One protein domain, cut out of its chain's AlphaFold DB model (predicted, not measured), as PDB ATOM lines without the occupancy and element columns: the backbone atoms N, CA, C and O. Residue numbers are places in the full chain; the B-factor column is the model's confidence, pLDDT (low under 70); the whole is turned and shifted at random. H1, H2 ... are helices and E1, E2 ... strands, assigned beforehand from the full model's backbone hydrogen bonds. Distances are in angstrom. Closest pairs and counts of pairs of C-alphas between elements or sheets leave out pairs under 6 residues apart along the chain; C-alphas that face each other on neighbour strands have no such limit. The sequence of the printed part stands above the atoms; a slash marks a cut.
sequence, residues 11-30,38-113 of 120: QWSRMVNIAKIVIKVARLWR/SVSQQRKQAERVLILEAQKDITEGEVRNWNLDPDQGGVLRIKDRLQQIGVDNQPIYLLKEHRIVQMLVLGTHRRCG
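What this domain is: This is residues 11 to 30 and 38 to 113 of the 120 residues of an uncharacterized protein of Syphacia muris (UniProt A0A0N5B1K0). Two long helices, H1 and H2, stand side by side in opposite directions, only loosely packed, and a small head of the short helix H3 and the hairpin E1-E2 lies off the end of H2 where Gln 55 is, with the hairpin to the side of that end, on the side of H2 away from H1. A long link leads back to H4, whose residues 106 to 111 stick out with 112 and 113. The printed part has 96 residues, mostly helix, in the order H1, H2, H3, E1, E2, H4, with one antiparallel sheet, E1 - E2. It is only just loose, close to compact: radius of gyration of the C-alphas 15.1 A, spans 38 by 35 by 31 A.

How they stand to each other: H1, residues 11 to 28, and H2, residues 39 to 55, are close but not clearly touching; their closest C-alphas, Val 25 and Ala 46, are 7.5 A apart. Their shallow tilt is 25 degrees, opposite ways. H3, residues 60 to 65, is apart from H2. E1, residues 68 to 70, and E2, residues 76 to 78, form an antiparallel hairpin; N 69 and O 77 are within hydrogen-bond range at 2.9 A. H4, residues 99 to 111, and H2 are near each other, with 5 pairs of C-alphas within 10 A. In the four helices every O i to N i+4 pair is within hydrogen-bond range.

Where its parts are: H1 begins at C-alpha 11 (274.739, 358.797, 339.792) and measures 24.6 A, H2 24.5 A. H4, 18.4 A, ends at C-alpha 111 (256.555, 352.568, 322.533).

The domain as a whole: Residues 31 to 37 are cut out, leaving C-alphas 30 and 38 12.8 A apart. The link E2 to H4 is long. pLDDT is under 70 in 40 residues, among them 11 to 30.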
ATOM      1  N   GLN A  11     276.040 359.357 340.147       44.56
ATOM      2  CA  GLN A  11     274.739 358.797 339.792       44.56
ATOM      3  C   GLN A  11     274.885 357.533 338.939       44.56
ATOM      4  O   GLN A  11     274.219 356.545 339.222       44.56
ATOM      5  N   TRP A  12     275.830 357.488 337.993       33.28
ATOM      6  CA  TRP A  12     276.085 356.297 337.170       33.28
ATOM      7  C   TRP A  12     276.607 355.093 337.976       33.28
ATOM      8  O   TRP A  12     276.210 353.954 337.725       33.28
ATOM      9  N   SER A  13     277.439 355.315 338.997       38.09
ATOM     10  CA  SER A  13     277.921 354.238 339.877       38.09
ATOM     11  C   SER A  13     276.799 353.697 340.772       38.09
ATOM     12  O   SER A  13     276.632 352.479 340.873       38.09
ATOM     13  N   ARG A  14     275.941 354.572 341.322       44.44
ATOM     14  CA  ARG A  14     274.685 354.171 341.988       44.44
ATOM     15  C   ARG A  14     273.748 353.432 341.035       44.44
ATOM     16  O   ARG A  14     273.135 352.437 341.417       44.44
ATOM     17  N   MET A  15     273.685 353.862 339.779       42.91
ATOM     18  CA  MET A  15     272.865 353.241 338.749       42.91
ATOM     19  C   MET A  15     273.322 351.813 338.419       42.91
ATOM     20  O   MET A  15     272.499 350.896 338.325       42.91
ATOM     21  N   VAL A  16     274.628 351.618 338.270       44.06
ATOM     22  CA  VAL A  16     275.245 350.303 338.107       44.06
ATOM     23  C   VAL A  16     275.055 349.470 339.373       44.06
ATOM     24  O   VAL A  16     274.823 348.277 339.253       44.06
ATOM     25  N   ASN A  17     275.061 350.065 340.568       45.66
ATOM     26  CA  ASN A  17     274.810 349.342 341.815       45.66
ATOM     27  C   ASN A  17     273.362 348.870 341.961       45.66
ATOM     28  O   ASN A  17     273.169 347.719 342.320       45.66
ATOM     29  N   ILE A  18     272.352 349.674 341.615       48.78
ATOM     30  CA  ILE A  18     270.948 349.222 341.619       48.78
ATOM     31  C   ILE A  18     270.738 348.126 340.573       48.78
ATOM     32  O   ILE A  18     270.157 347.093 340.879       48.78
ATOM     33  N   ALA A  19     271.270 348.294 339.357       41.31
ATOM     34  CA  ALA A  19     271.206 347.248 338.337       41.31
ATOM     35  C   ALA A  19     271.958 345.984 338.782       41.31
ATOM     36  O   ALA A  19     271.462 344.879 338.597       41.31
ATOM     37  N   LYS A  20     273.117 346.129 339.436       42.53
ATOM     38  CA  LYS A  20     273.849 345.026 340.068       42.53
ATOM     39  C   LYS A  20     273.044 344.405 341.197       42.53
ATOM     40  O   LYS A  20     273.107 343.198 341.296       42.53
ATOM     41  N   ILE A  21     272.296 345.151 342.007       51.53
ATOM     42  CA  ILE A  21     271.422 344.613 343.060       51.53
ATOM     43  C   ILE A  21     270.264 343.852 342.427       51.53
ATOM     44  O   ILE A  21     270.054 342.713 342.796       51.53
ATOM     45  N   VAL A  22     269.589 344.396 341.414       49.12
ATOM     46  CA  VAL A  22     268.526 343.696 340.672       49.12
ATOM     47  C   VAL A  22     269.067 342.423 340.016       49.12
ATOM     48  O   VAL A  22     268.474 341.360 340.156       49.12
ATOM     49  N   ILE A  23     270.239 342.486 339.378       47.03
ATOM     50  CA  ILE A  23     270.917 341.326 338.784       47.03
ATOM     51  C   ILE A  23     271.412 340.360 339.867       47.03
ATOM     52  O   ILE A  23     271.376 339.156 339.654       47.03
ATOM     53  N   LYS A  24     271.879 340.841 341.022       47.38
ATOM     54  CA  LYS A  24     272.397 340.026 342.131       47.38
ATOM     55  C   LYS A  24     271.259 339.378 342.902       47.38
ATOM     56  O   LYS A  24     271.413 338.229 343.253       47.38
ATOM     57  N   VAL A  25     270.111 340.029 343.065       48.16
ATOM     58  CA  VAL A  25     268.857 339.440 343.554       48.16
ATOM     59  C   VAL A  25     268.368 338.411 342.538       48.16
ATOM     60  O   VAL A  25     268.196 337.257 342.898       48.16
ATOM     61  N   ALA A  26     268.293 338.748 341.248       46.25
ATOM     62  CA  ALA A  26     267.933 337.787 340.203       46.25
ATOM     63  C   ALA A  26     268.910 336.591 340.109       46.25
ATOM     64  O   ALA A  26     268.496 335.487 339.769       46.25
ATOM     65  N   ARG A  27     270.203 336.784 340.424       40.38
ATOM     66  CA  ARG A  27     271.240 335.732 340.452       40.38
ATOM     67  C   ARG A  27     271.286 334.950 341.770       40.38
ATOM     68  O   ARG A  27     271.560 333.757 341.714       40.38
ATOM     69  N   LEU A  28     271.027 335.585 342.917       44.53
ATOM     70  CA  LEU A  28     270.856 334.945 344.233       44.53
ATOM     71  C   LEU A  28     269.596 334.073 344.250       44.53
ATOM     72  O   LEU A  28     269.552 333.084 344.965       44.53
ATOM     73  N   TRP A  29     268.620 334.405 343.405       44.56
ATOM     74  CA  TRP A  29     267.433 333.605 343.124       44.56
ATOM     75  C   TRP A  29     267.607 332.653 341.924       44.56
ATOM     76  O   TRP A  29     266.622 332.177 341.358       44.56
ATOM     77  N   ARG A  30     268.850 332.306 341.537       44.84
ATOM     78  CA  ARG A  30     269.065 331.001 340.885       44.84
ATOM     79  C   ARG A  30     268.574 329.931 341.861       44.84
ATOM     80  O   ARG A  30     268.818 330.092 343.053       44.84
ATOM     81  N   SER A  38     256.968 328.402 345.001       78.44
ATOM     82  CA  SER A  38     256.849 328.435 343.541       78.44
ATOM     83  C   SER A  38     257.522 329.678 342.953       78.44
ATOM     84  O   SER A  38     257.453 330.758 343.535       78.44
ATOM     85  N   VAL A  39     258.095 329.572 341.749       72.19
ATOM     86  CA  VAL A  39     258.740 330.691 341.019       72.19
ATOM     87  C   VAL A  39     257.871 331.959 340.980       72.19
ATOM     88  O   VAL A  39     258.384 333.074 341.036       72.19
ATOM     89  N   SER A  40     256.547 331.807 340.916       70.06
ATOM     90  CA  SER A  40     255.599 332.927 340.976       70.06
ATOM     91  C   SER A  40     255.659 333.678 342.315       70.06
ATOM     92  O   SER A  40     255.783 334.902 342.336       70.06
ATOM     93  N   GLN A  41     255.649 332.957 343.440       70.50
ATOM     94  CA  GLN A  41     255.772 333.543 344.783       70.50
ATOM     95  C   GLN A  41     257.129 334.225 344.977       70.50
ATOM     96  O   GLN A  41     257.202 335.322 345.524       70.50
ATOM     97  N   GLN A  42     258.189 333.606 344.460       68.81
ATOM     98  CA  GLN A  42     259.546 334.150 344.487       68.81
ATOM     99  C   GLN A  42     259.639 335.510 343.782       68.81
ATOM    100  O   GLN A  42     260.186 336.473 344.321       68.81
ATOM    101  N   ARG A  43     259.042 335.612 342.588       70.88
ATOM    102  CA  ARG A  43     258.969 336.867 341.826       70.88
ATOM    103  C   ARG A  43     258.193 337.941 342.576       70.88
ATOM    104  O   ARG A  43     258.702 339.050 342.705       70.88
ATOM    105  N   LYS A  44     257.021 337.598 343.122       72.00
ATOM    106  CA  LYS A  44     256.211 338.526 343.926       72.00
ATOM    107  C   LYS A  44     256.984 339.061 345.133       72.00
ATOM    108  O   LYS A  44     256.919 340.248 345.434       72.00
ATOM    109  N   GLN A  45     257.747 338.205 345.809       73.50
ATOM    110  CA  GLN A  45     258.563 338.619 346.947       73.50
ATOM    111  C   GLN A  45     259.697 339.564 346.528       73.50
ATOM    112  O   GLN A  45     259.906 340.590 347.174       73.50
ATOM    113  N   ALA A  46     260.405 339.257 345.439       73.00
ATOM    114  CA  ALA A  46     261.474 340.110 344.925       73.00
ATOM    115  C   ALA A  46     260.956 341.484 344.466       73.00
ATOM    116  O   ALA A  46     261.565 342.508 344.773       73.00
ATOM    117  N   GLU A  47     259.817 341.511 343.770       76.81
ATOM    118  CA  GLU A  47     259.140 342.743 343.357       76.81
ATOM    119  C   GLU A  47     258.761 343.600 344.566       76.81
ATOM    120  O   GLU A  47     259.058 344.792 344.605       76.81
ATOM    121  N   ARG A  48     258.196 342.981 345.604       80.44
ATOM    122  CA  ARG A  48     257.833 343.684 346.834       80.44
ATOM    123  C   ARG A  48     259.036 344.311 347.536       80.44
ATOM    124  O   ARG A  48     258.956 345.463 347.946       80.44
ATOM    125  N   VAL A  49     260.157 343.593 347.647       79.25
ATOM    126  CA  VAL A  49     261.396 344.146 348.230       79.25
ATOM    127  C   VAL A  49     261.890 345.349 347.428       79.25
ATOM    128  O   VAL A  49     262.287 346.356 348.011       79.25
ATOM    129  N   LEU A  50     261.830 345.272 346.096       78.94
ATOM    130  CA  LEU A  50     262.219 346.378 345.226       78.94
ATOM    131  C   LEU A  50     261.331 347.615 345.432       78.94
ATOM    132  O   LEU A  50     261.845 348.730 345.452       78.94
ATOM    133  N   ILE A  51     260.019 347.420 345.584       83.12
ATOM    134  CA  ILE A  51     259.068 348.510 345.836       83.12
ATOM    135  C   ILE A  51     259.332 349.148 347.201       83.12
ATOM    136  O   ILE A  51     259.449 350.365 347.273       83.12
ATOM    137  N   LEU A  52     259.487 348.351 348.260       84.31
ATOM    138  CA  LEU A  52     259.772 348.866 349.604       84.31
ATOM    139  C   LEU A  52     261.055 349.706 349.631       84.31
ATOM    140  O   LEU A  52     261.066 350.810 350.168       84.31
ATOM    141  N   GLU A  53     262.117 349.225 348.983       82.19
ATOM    142  CA  GLU A  53     263.373 349.970 348.869       82.19
ATOM    143  C   GLU A  53     263.196 351.285 348.094       82.19
ATOM    144  O   GLU A  53     263.814 352.292 348.432       82.19
ATOM    145  N   ALA A  54     262.334 351.301 347.077       81.19
ATOM    146  CA  ALA A  54     262.013 352.501 346.308       81.19
ATOM    147  C   ALA A  54     261.136 353.507 347.077       81.19
ATOM    148  O   ALA A  54     261.083 354.680 346.706       81.19
ATOM    149  N   GLN A  55     260.446 353.053 348.124       87.00
ATOM    150  CA  GLN A  55     259.543 353.855 348.950       87.00
ATOM    151  C   GLN A  55     260.189 354.389 350.230       87.00
ATOM    152  O   GLN A  55     259.600 355.242 350.886       87.00
ATOM    153  N   LYS A  56     261.402 353.944 350.579       87.00
ATOM    154  CA  LYS A  56     262.088 354.344 351.819       87.00
ATOM    155  C   LYS A  56     262.320 355.855 351.952       87.00
ATOM    156  O   LYS A  56     262.427 356.358 353.064       87.00
ATOM    157  N   ASP A  57     262.425 356.551 350.819       85.19
ATOM    158  CA  ASP A  57     262.713 357.985 350.752       85.19
ATOM    159  C   ASP A  57     261.425 358.833 350.661       85.19
ATOM    160  O   ASP A  57     261.506 360.055 350.553       85.19
ATOM    161  N   ILE A  58     260.233 358.211 350.691       86.88
ATOM    162  CA  ILE A  58     258.951 358.930 350.705       86.88
ATOM    163  C   ILE A  58     258.793 359.638 352.048       86.88
ATOM    164  O   ILE A  58     258.849 359.028 353.116       86.88
ATOM    165  N   THR A  59     258.543 360.939 351.986       89.94
ATOM    166  CA  THR A  59     258.370 361.767 353.179       89.94
ATOM    167  C   THR A  59     256.949 361.679 353.734       89.94
ATOM    168  O   THR A  59     255.985 361.446 353.005       89.94
ATOM    169  N   GLU A  60     256.767 361.969 355.025       91.62
ATOM    170  CA  GLU A  60     255.422 362.054 355.616       91.62
ATOM    171  C   GLU A  60     254.526 363.097 354.932       91.62
ATOM    172  O   GLU A  60     253.306 362.934 354.864       91.62
ATOM    173  N   GLY A  61     255.122 364.186 354.431       91.75
ATOM    174  CA  GLY A  61     254.399 365.196 353.663       91.75
ATOM    175  C   GLY A  61     253.773 364.592 352.409       91.75
ATOM    176  O   GLY A  61     252.609 364.846 352.116       91.75
ATOM    177  N   GLU A  62     254.508 363.729 351.715       86.44
ATOM    178  CA  GLU A  62     254.015 363.017 350.537       86.44
ATOM    179  C   GLU A  62     252.982 361.950 350.885       86.44
ATOM    180  O   GLU A  62     251.973 361.859 350.188       86.44
ATOM    181  N   VAL A  63     253.172 361.212 351.986       90.25
ATOM    182  CA  VAL A  63     252.169 360.263 352.506       90.25
ATOM    183  C   VAL A  63     250.822 360.957 352.705       90.25
ATOM    184  O   VAL A  63     249.798 360.455 352.244       90.25
ATOM    185  N   ARG A  64     250.817 362.141 353.332       89.12
ATOM    186  CA  ARG A  64     249.593 362.924 353.552       89.12
ATOM    187  C   ARG A  64     249.022 363.487 352.252       89.12
ATOM    188  O   ARG A  64     247.828 363.341 352.007       89.12
ATOM    189  N   ASN A  65     249.861 364.093 351.412       87.31
ATOM    190  CA  ASN A  65     249.425 364.732 350.166       87.31
ATOM    191  C   ASN A  65     248.780 363.742 349.188       87.31
ATOM    192  O   ASN A  65     247.821 364.092 348.505       87.31
ATOM    193  N   TRP A  66     249.294 362.513 349.138       85.19
ATOM    194  CA  TRP A  66     248.808 361.467 348.239       85.19
ATOM    195  C   TRP A  66     247.872 360.456 348.910       85.19
ATOM    196  O   TRP A  66     247.462 359.499 348.255       85.19
ATOM    197  N   ASN A  67     247.505 360.672 350.180       88.62
ATOM    198  CA  ASN A  67     246.632 359.785 350.955       88.62
ATOM    199  C   ASN A  67     247.102 358.318 350.896       88.62
ATOM    200  O   ASN A  67     246.353 357.421 350.496       88.62
ATOM    201  N   LEU A  68     248.380 358.095 351.216       87.62
ATOM    202  CA  LEU A  68     249.005 356.777 351.141       87.62
ATOM    203  C   LEU A  68     248.749 355.968 352.415       87.62
ATOM    204  O   LEU A  68     248.876 356.495 353.519       87.62
ATOM    205  N   ASP A  69     248.443 354.684 352.254       89.81
ATOM    206  CA  ASP A  69     248.212 353.733 353.349       89.81
ATOM    207  C   ASP A  69     249.064 352.476 353.088       89.81
ATOM    208  O   ASP A  69     249.091 351.996 351.945       89.81
ATOM    209  N   PRO A  70     249.818 351.952 354.071       89.62
ATOM    210  CA  PRO A  70     250.534 350.698 353.890       89.62
ATOM    211  C   PRO A  70     249.558 349.526 353.739       89.62
ATOM    212  O   PRO A  70     248.616 349.373 354.516       89.62
ATOM    213  N   ASP A  71     249.813 348.651 352.766       87.56
ATOM    214  CA  ASP A  71     249.137 347.357 352.697       87.56
ATOM    215  C   ASP A  71     249.622 346.408 353.813       87.56
ATOM    216  O   ASP A  71     250.527 346.724 354.591       87.56
ATOM    217  N   GLN A  72     249.065 345.190 353.880       85.19
ATOM    218  CA  GLN A  72     249.534 344.144 354.812       85.19
ATOM    219  C   GLN A  72     251.033 343.851 354.670       85.19
ATOM    220  O   GLN A  72     251.652 343.225 355.532       85.19
ATOM    221  N   GLY A  73     251.608 344.262 353.543       84.69
ATOM    222  CA  GLY A  73     252.990 344.094 353.223       84.69
ATOM    223  C   GLY A  73     253.908 345.280 353.500       84.69
ATOM    224  O   GLY A  73     255.111 345.152 353.236       84.69
ATOM    225  N   GLY A  74     253.374 346.384 354.021       88.19
ATOM    226  CA  GLY A  74     254.099 347.626 354.264       88.19
ATOM    227  C   GLY A  74     254.348 348.464 353.008       88.19
ATOM    228  O   GLY A  74     255.006 349.495 353.105       88.19
ATOM    229  N   VAL A  75     253.854 348.047 351.837       89.19
ATOM    230  CA  VAL A  75     253.956 348.849 350.614       89.19
ATOM    231  C   VAL A  75     252.922 349.960 350.686       89.19
ATOM    232  O   VAL A  75     251.735 349.695 350.866       89.19
ATOM    233  N   LEU A  76     253.366 351.203 350.519       89.25
ATOM    234  CA  LEU A  76     252.492 352.368 350.510       89.25
ATOM    235  C   LEU A  76     251.689 352.407 349.208       89.25
ATOM    236  O   LEU A  76     252.253 352.489 348.108       89.25
ATOM    237  N   ARG A  77     250.364 352.362 349.333       88.06
ATOM    238  CA  ARG A  77     249.425 352.399 348.208       88.06
ATOM    239  C   ARG A  77     248.542 353.625 348.285       88.06
ATOM    240  O   ARG A  77     248.245 354.119 349.369       88.06
ATOM    241  N   ILE A  78     248.119 354.113 347.124       84.12
ATOM    242  CA  ILE A  78     247.144 355.195 347.040       84.12
ATOM    243  C   ILE A  78     245.808 354.634 347.504       84.12
ATOM    244  O   ILE A  78     245.244 353.730 346.882       84.12
ATOM    245  N   LYS A  79     245.296 355.191 348.598       77.69
ATOM    246  CA  LYS A  79     243.989 354.826 349.117       77.69
ATOM    247  C   LYS A  79     242.920 355.437 348.225       77.69
ATOM    248  O   LYS A  79     242.602 356.624 348.330       77.69
ATOM    249  N   ASP A  80     242.384 354.620 347.327       66.94
ATOM    250  CA  ASP A  80     241.230 355.002 346.523       66.94
ATOM    251  C   ASP A  80     239.978 355.063 347.414       66.94
ATOM    252  O   ASP A  80     239.759 354.222 348.290       66.94
ATOM    253  N   ARG A  81     239.143 356.082 347.192       55.69
ATOM    254  CA  ARG A  81     237.817 356.191 347.817       55.69
ATOM    255  C   ARG A  81     236.874 355.117 347.280       55.69
ATOM    256  O   ARG A  81     235.931 354.731 347.970       55.69
ATOM    257  N   LEU A  82     237.132 354.621 346.072       52.81
ATOM    258  CA  LEU A  82     236.421 353.500 345.483       52.81
ATOM    259  C   LEU A  82     236.993 352.200 346.061       52.81
ATOM    260  O   LEU A  82     237.892 351.584 345.497       52.81
ATOM    261  N   GLN A  83     236.426 351.743 347.181       54.00
ATOM    262  CA  GLN A  83     236.725 350.454 347.839       54.00
ATOM    263  C   GLN A  83     236.509 349.207 346.942       54.00
ATOM    264  O   GLN A  83     236.563 348.078 347.418       54.00
ATOM    265  N   GLN A  84     236.231 349.394 345.650       53.88
ATOM    266  CA  GLN A  84     235.947 348.343 344.676       53.88
ATOM    267  C   GLN A  84     237.216 347.675 344.128       53.88
ATOM    268  O   GLN A  84     237.145 346.568 343.599       53.88
ATOM    269  N   ILE A  85     238.379 348.315 344.268       58.62
ATOM    270  CA  ILE A  85     239.659 347.743 343.855       58.62
ATOM    271  C   ILE A  85     240.278 347.060 345.078       58.62
ATOM    272  O   ILE A  85     240.641 347.723 346.048       58.62
ATOM    273  N   GLY A  86     240.371 345.725 345.052       64.88
ATOM    274  CA  GLY A  86     241.029 344.957 346.116       64.88
ATOM    275  C   GLY A  86     242.449 345.468 346.391       64.88
ATOM    276  O   GLY A  86     243.115 345.947 345.477       64.88
ATOM    277  N   VAL A  87     242.911 345.361 347.641       65.38
ATOM    278  CA  VAL A  87     244.165 345.977 348.134       65.38
ATOM    279  C   VAL A  87     245.373 345.684 347.234       65.38
ATOM    280  O   VAL A  87     246.143 346.587 346.919       65.38
ATOM    281  N   ASP A  88     245.500 344.455 346.732       64.69
ATOM    282  CA  ASP A  88     246.606 344.059 345.846       64.69
ATOM    283  C   ASP A  88     246.616 344.799 344.498       64.69
ATOM    284  O   ASP A  88     247.678 344.981 343.897       64.69
ATOM    285  N   ASN A  89     245.449 345.266 344.050       67.19
ATOM    286  CA  ASN A  89     245.253 345.995 342.799       67.19
ATOM    287  C   ASN A  89     245.261 347.519 342.993       67.19
ATOM    288  O   ASN A  89     245.159 348.254 342.010       67.19
ATOM    289  N   GLN A  90     245.373 348.008 344.232       70.88
ATOM    290  CA  GLN A  90     245.475 349.443 344.476       70.88
ATOM    291  C   GLN A  90     246.807 349.980 343.934       70.88
ATOM    292  O   GLN A  90     247.846 349.335 344.123       70.88
ATOM    293  N   PRO A  91     246.809 351.156 343.283       79.88
ATOM    294  CA  PRO A  91     248.027 351.742 342.740       79.88
ATOM    295  C   PRO A  91     249.092 351.968 343.817       79.88
ATOM    296  O   PRO A  91     248.803 352.478 344.900       79.88
ATOM    297  N   ILE A  92     250.342 351.635 343.501       84.38
ATOM    298  CA  ILE A  92     251.500 351.980 344.334       84.38
ATOM    299  C   ILE A  92     251.984 353.391 343.991       84.38
ATOM    300  O   ILE A  92     251.961 353.790 342.824       84.38
ATOM    301  N   TYR A  93     252.465 354.134 344.987       81.88
ATOM    302  CA  TYR A  93     253.117 355.425 344.757       81.88
ATOM    303  C   TYR A  93     254.638 355.273 344.795       81.88
ATOM    304  O   TYR A  93     255.188 354.671 345.716       81.88
ATOM    305  N   LEU A  94     255.316 355.839 343.798       83.31
ATOM    306  CA  LEU A  94     256.771 355.955 343.730       83.31
ATOM    307  C   LEU A  94     257.126 357.392 343.343       83.31
ATOM    308  O   LEU A  94     256.448 357.990 342.506       83.31
ATOM    309  N   LEU A  95     258.215 357.922 343.904       79.56
ATOM    310  CA  LEU A  95     258.710 359.256 343.559       79.56
ATOM    311  C   LEU A  95     259.021 359.349 342.064       79.56
ATOM    312  O   LEU A  95     259.615 358.433 341.489       79.56
ATOM    313  N   LYS A  96     258.675 360.471 341.426       75.56
ATOM    314  CA  LYS A  96     258.938 360.683 339.989       75.56
ATOM    315  C   LYS A  96     260.438 360.669 339.669       75.56
ATOM    316  O   LYS A  96     260.846 360.264 338.582       75.56
ATOM    317  N   GLU A  97     261.262 361.083 340.628       78.56
ATOM    318  CA  GLU A  97     262.719 361.043 340.572       78.56
ATOM    319  C   GLU A  97     263.260 359.622 340.743       78.56
ATOM    320  O   GLU A  97     264.413 359.356 340.394       78.56
ATOM    321  N   HIS A  98     262.445 358.697 341.261       78.88
ATOM    322  CA  HIS A  98     262.870 357.325 341.438       78.88
ATOM    323  C   HIS A  98     263.145 356.690 340.079       78.88
ATOM    324  O   HIS A  98     262.371 356.764 339.119       78.88
ATOM    325  N   ARG A  99     264.275 355.999 339.999       71.25
ATOM    326  CA  ARG A  99     264.800 355.513 338.727       71.25
ATOM    327  C   ARG A  99     263.895 354.491 338.034       71.25
ATOM    328  O   ARG A  99     263.885 354.422 336.808       71.25
ATOM    329  N   ILE A 100     263.130 353.718 338.804       76.31
ATOM    330  CA  ILE A 100     262.116 352.799 338.262       76.31
ATOM    331  C   ILE A 100     261.071 353.582 337.460       76.31
ATOM    332  O   ILE A 100     260.774 353.209 336.328       76.31
ATOM    333  N   VAL A 101     260.576 354.698 338.001       71.25
ATOM    334  CA  VAL A 101     259.581 355.547 337.333       71.25
ATOM    335  C   VAL A 101     260.164 356.142 336.055       71.25
ATOM    336  O   VAL A 101     259.553 356.031 334.996       71.25
ATOM    337  N   GLN A 102     261.388 356.671 336.113       76.56
ATOM    338  CA  GLN A 102     262.075 357.199 334.928       76.56
ATOM    339  C   GLN A 102     262.218 356.146 333.818       76.56
ATOM    340  O   GLN A 102     261.961 356.435 332.651       76.56
ATOM    341  N   MET A 103     262.591 354.910 334.166       74.94
ATOM    342  CA  MET A 103     262.689 353.815 333.196       74.94
ATOM    343  C   MET A 103     261.338 353.456 332.573       74.94
ATOM    344  O   MET A 103     261.280 353.222 331.365       74.94
ATOM    345  N   LEU A 104     260.266 353.418 333.371       68.00
ATOM    346  CA  LEU A 104     258.914 353.152 332.878       68.00
ATOM    347  C   LEU A 104     258.457 354.249 331.911       68.00
ATOM    348  O   LEU A 104     258.004 353.940 330.812       68.00
ATOM    349  N   VAL A 105     258.656 355.517 332.273       66.75
ATOM    350  CA  VAL A 105     258.326 356.677 331.431       66.75
ATOM    351  C   VAL A 105     259.093 356.634 330.107       66.75
ATOM    352  O   VAL A 105     258.488 356.755 329.041       66.75
ATOM    353  N   LEU A 106     260.407 356.388 330.142       70.38
ATOM    354  CA  LEU A 106     261.222 356.242 328.930       70.38
ATOM    355  C   LEU A 106     260.762 355.065 328.062       70.38
ATOM    356  O   LEU A 106     260.695 355.189 326.840       70.38
ATOM    357  N   GLY A 107     260.431 353.929 328.679       65.81
ATOM    358  CA  GLY A 107     259.898 352.761 327.982       65.81
ATOM    359  C   GLY A 107     258.583 353.064 327.264       65.81
ATOM    360  O   GLY A 107     258.427 352.703 326.097       65.81
ATOM    361  N   THR A 108     257.668 353.775 327.924       66.62
ATOM    362  CA  THR A 108     256.399 354.220 327.332       66.62
ATOM    363  C   THR A 108     256.634 355.189 326.181       66.62
ATOM    364  O   THR A 108     256.107 354.974 325.096       66.62
ATOM    365  N   HIS A 109     257.490 356.199 326.354       69.00
ATOM    366  CA  HIS A 109     257.790 357.152 325.283       69.00
ATOM    367  C   HIS A 109     258.430 356.510 324.047       69.00
ATOM    368  O   HIS A 109     258.134 356.938 322.932       69.00
ATOM    369  N   ARG A 110     259.259 355.469 324.221       65.62
ATOM    370  CA  ARG A 110     259.746 354.652 323.097       65.62
ATOM    371  C   ARG A 110     258.590 353.959 322.382       65.62
ATOM    372  O   ARG A 110     258.454 354.092 321.179       65.62
ATOM    373  N   ARG A 111     257.705 353.285 323.121       65.38
ATOM    374  CA  ARG A 111     256.555 352.568 322.533       65.38
ATOM    375  C   ARG A 111     255.541 353.490 321.853       65.38
ATOM    376  O   ARG A 111     254.885 353.065 320.912       65.38
ATOM    377  N   CYS A 112     255.418 354.731 322.316       67.19
ATOM    378  CA  CYS A 112     254.553 355.748 321.719       67.19
ATOM    379  C   CYS A 112     255.215 356.509 320.553       67.19
ATOM    380  O   CYS A 112     254.635 357.471 320.060       67.19
ATOM    381  N   GLY A 113     256.429 356.134 320.127       58.16
ATOM    382  CA  GLY A 113     257.119 356.761 318.993       58.16
ATOM    383  C   GLY A 113     257.643 358.179 319.259       58.16
ATOM    384  O   GLY A 113     258.106 358.845 318.337       58.16
TER     385      GLY A 113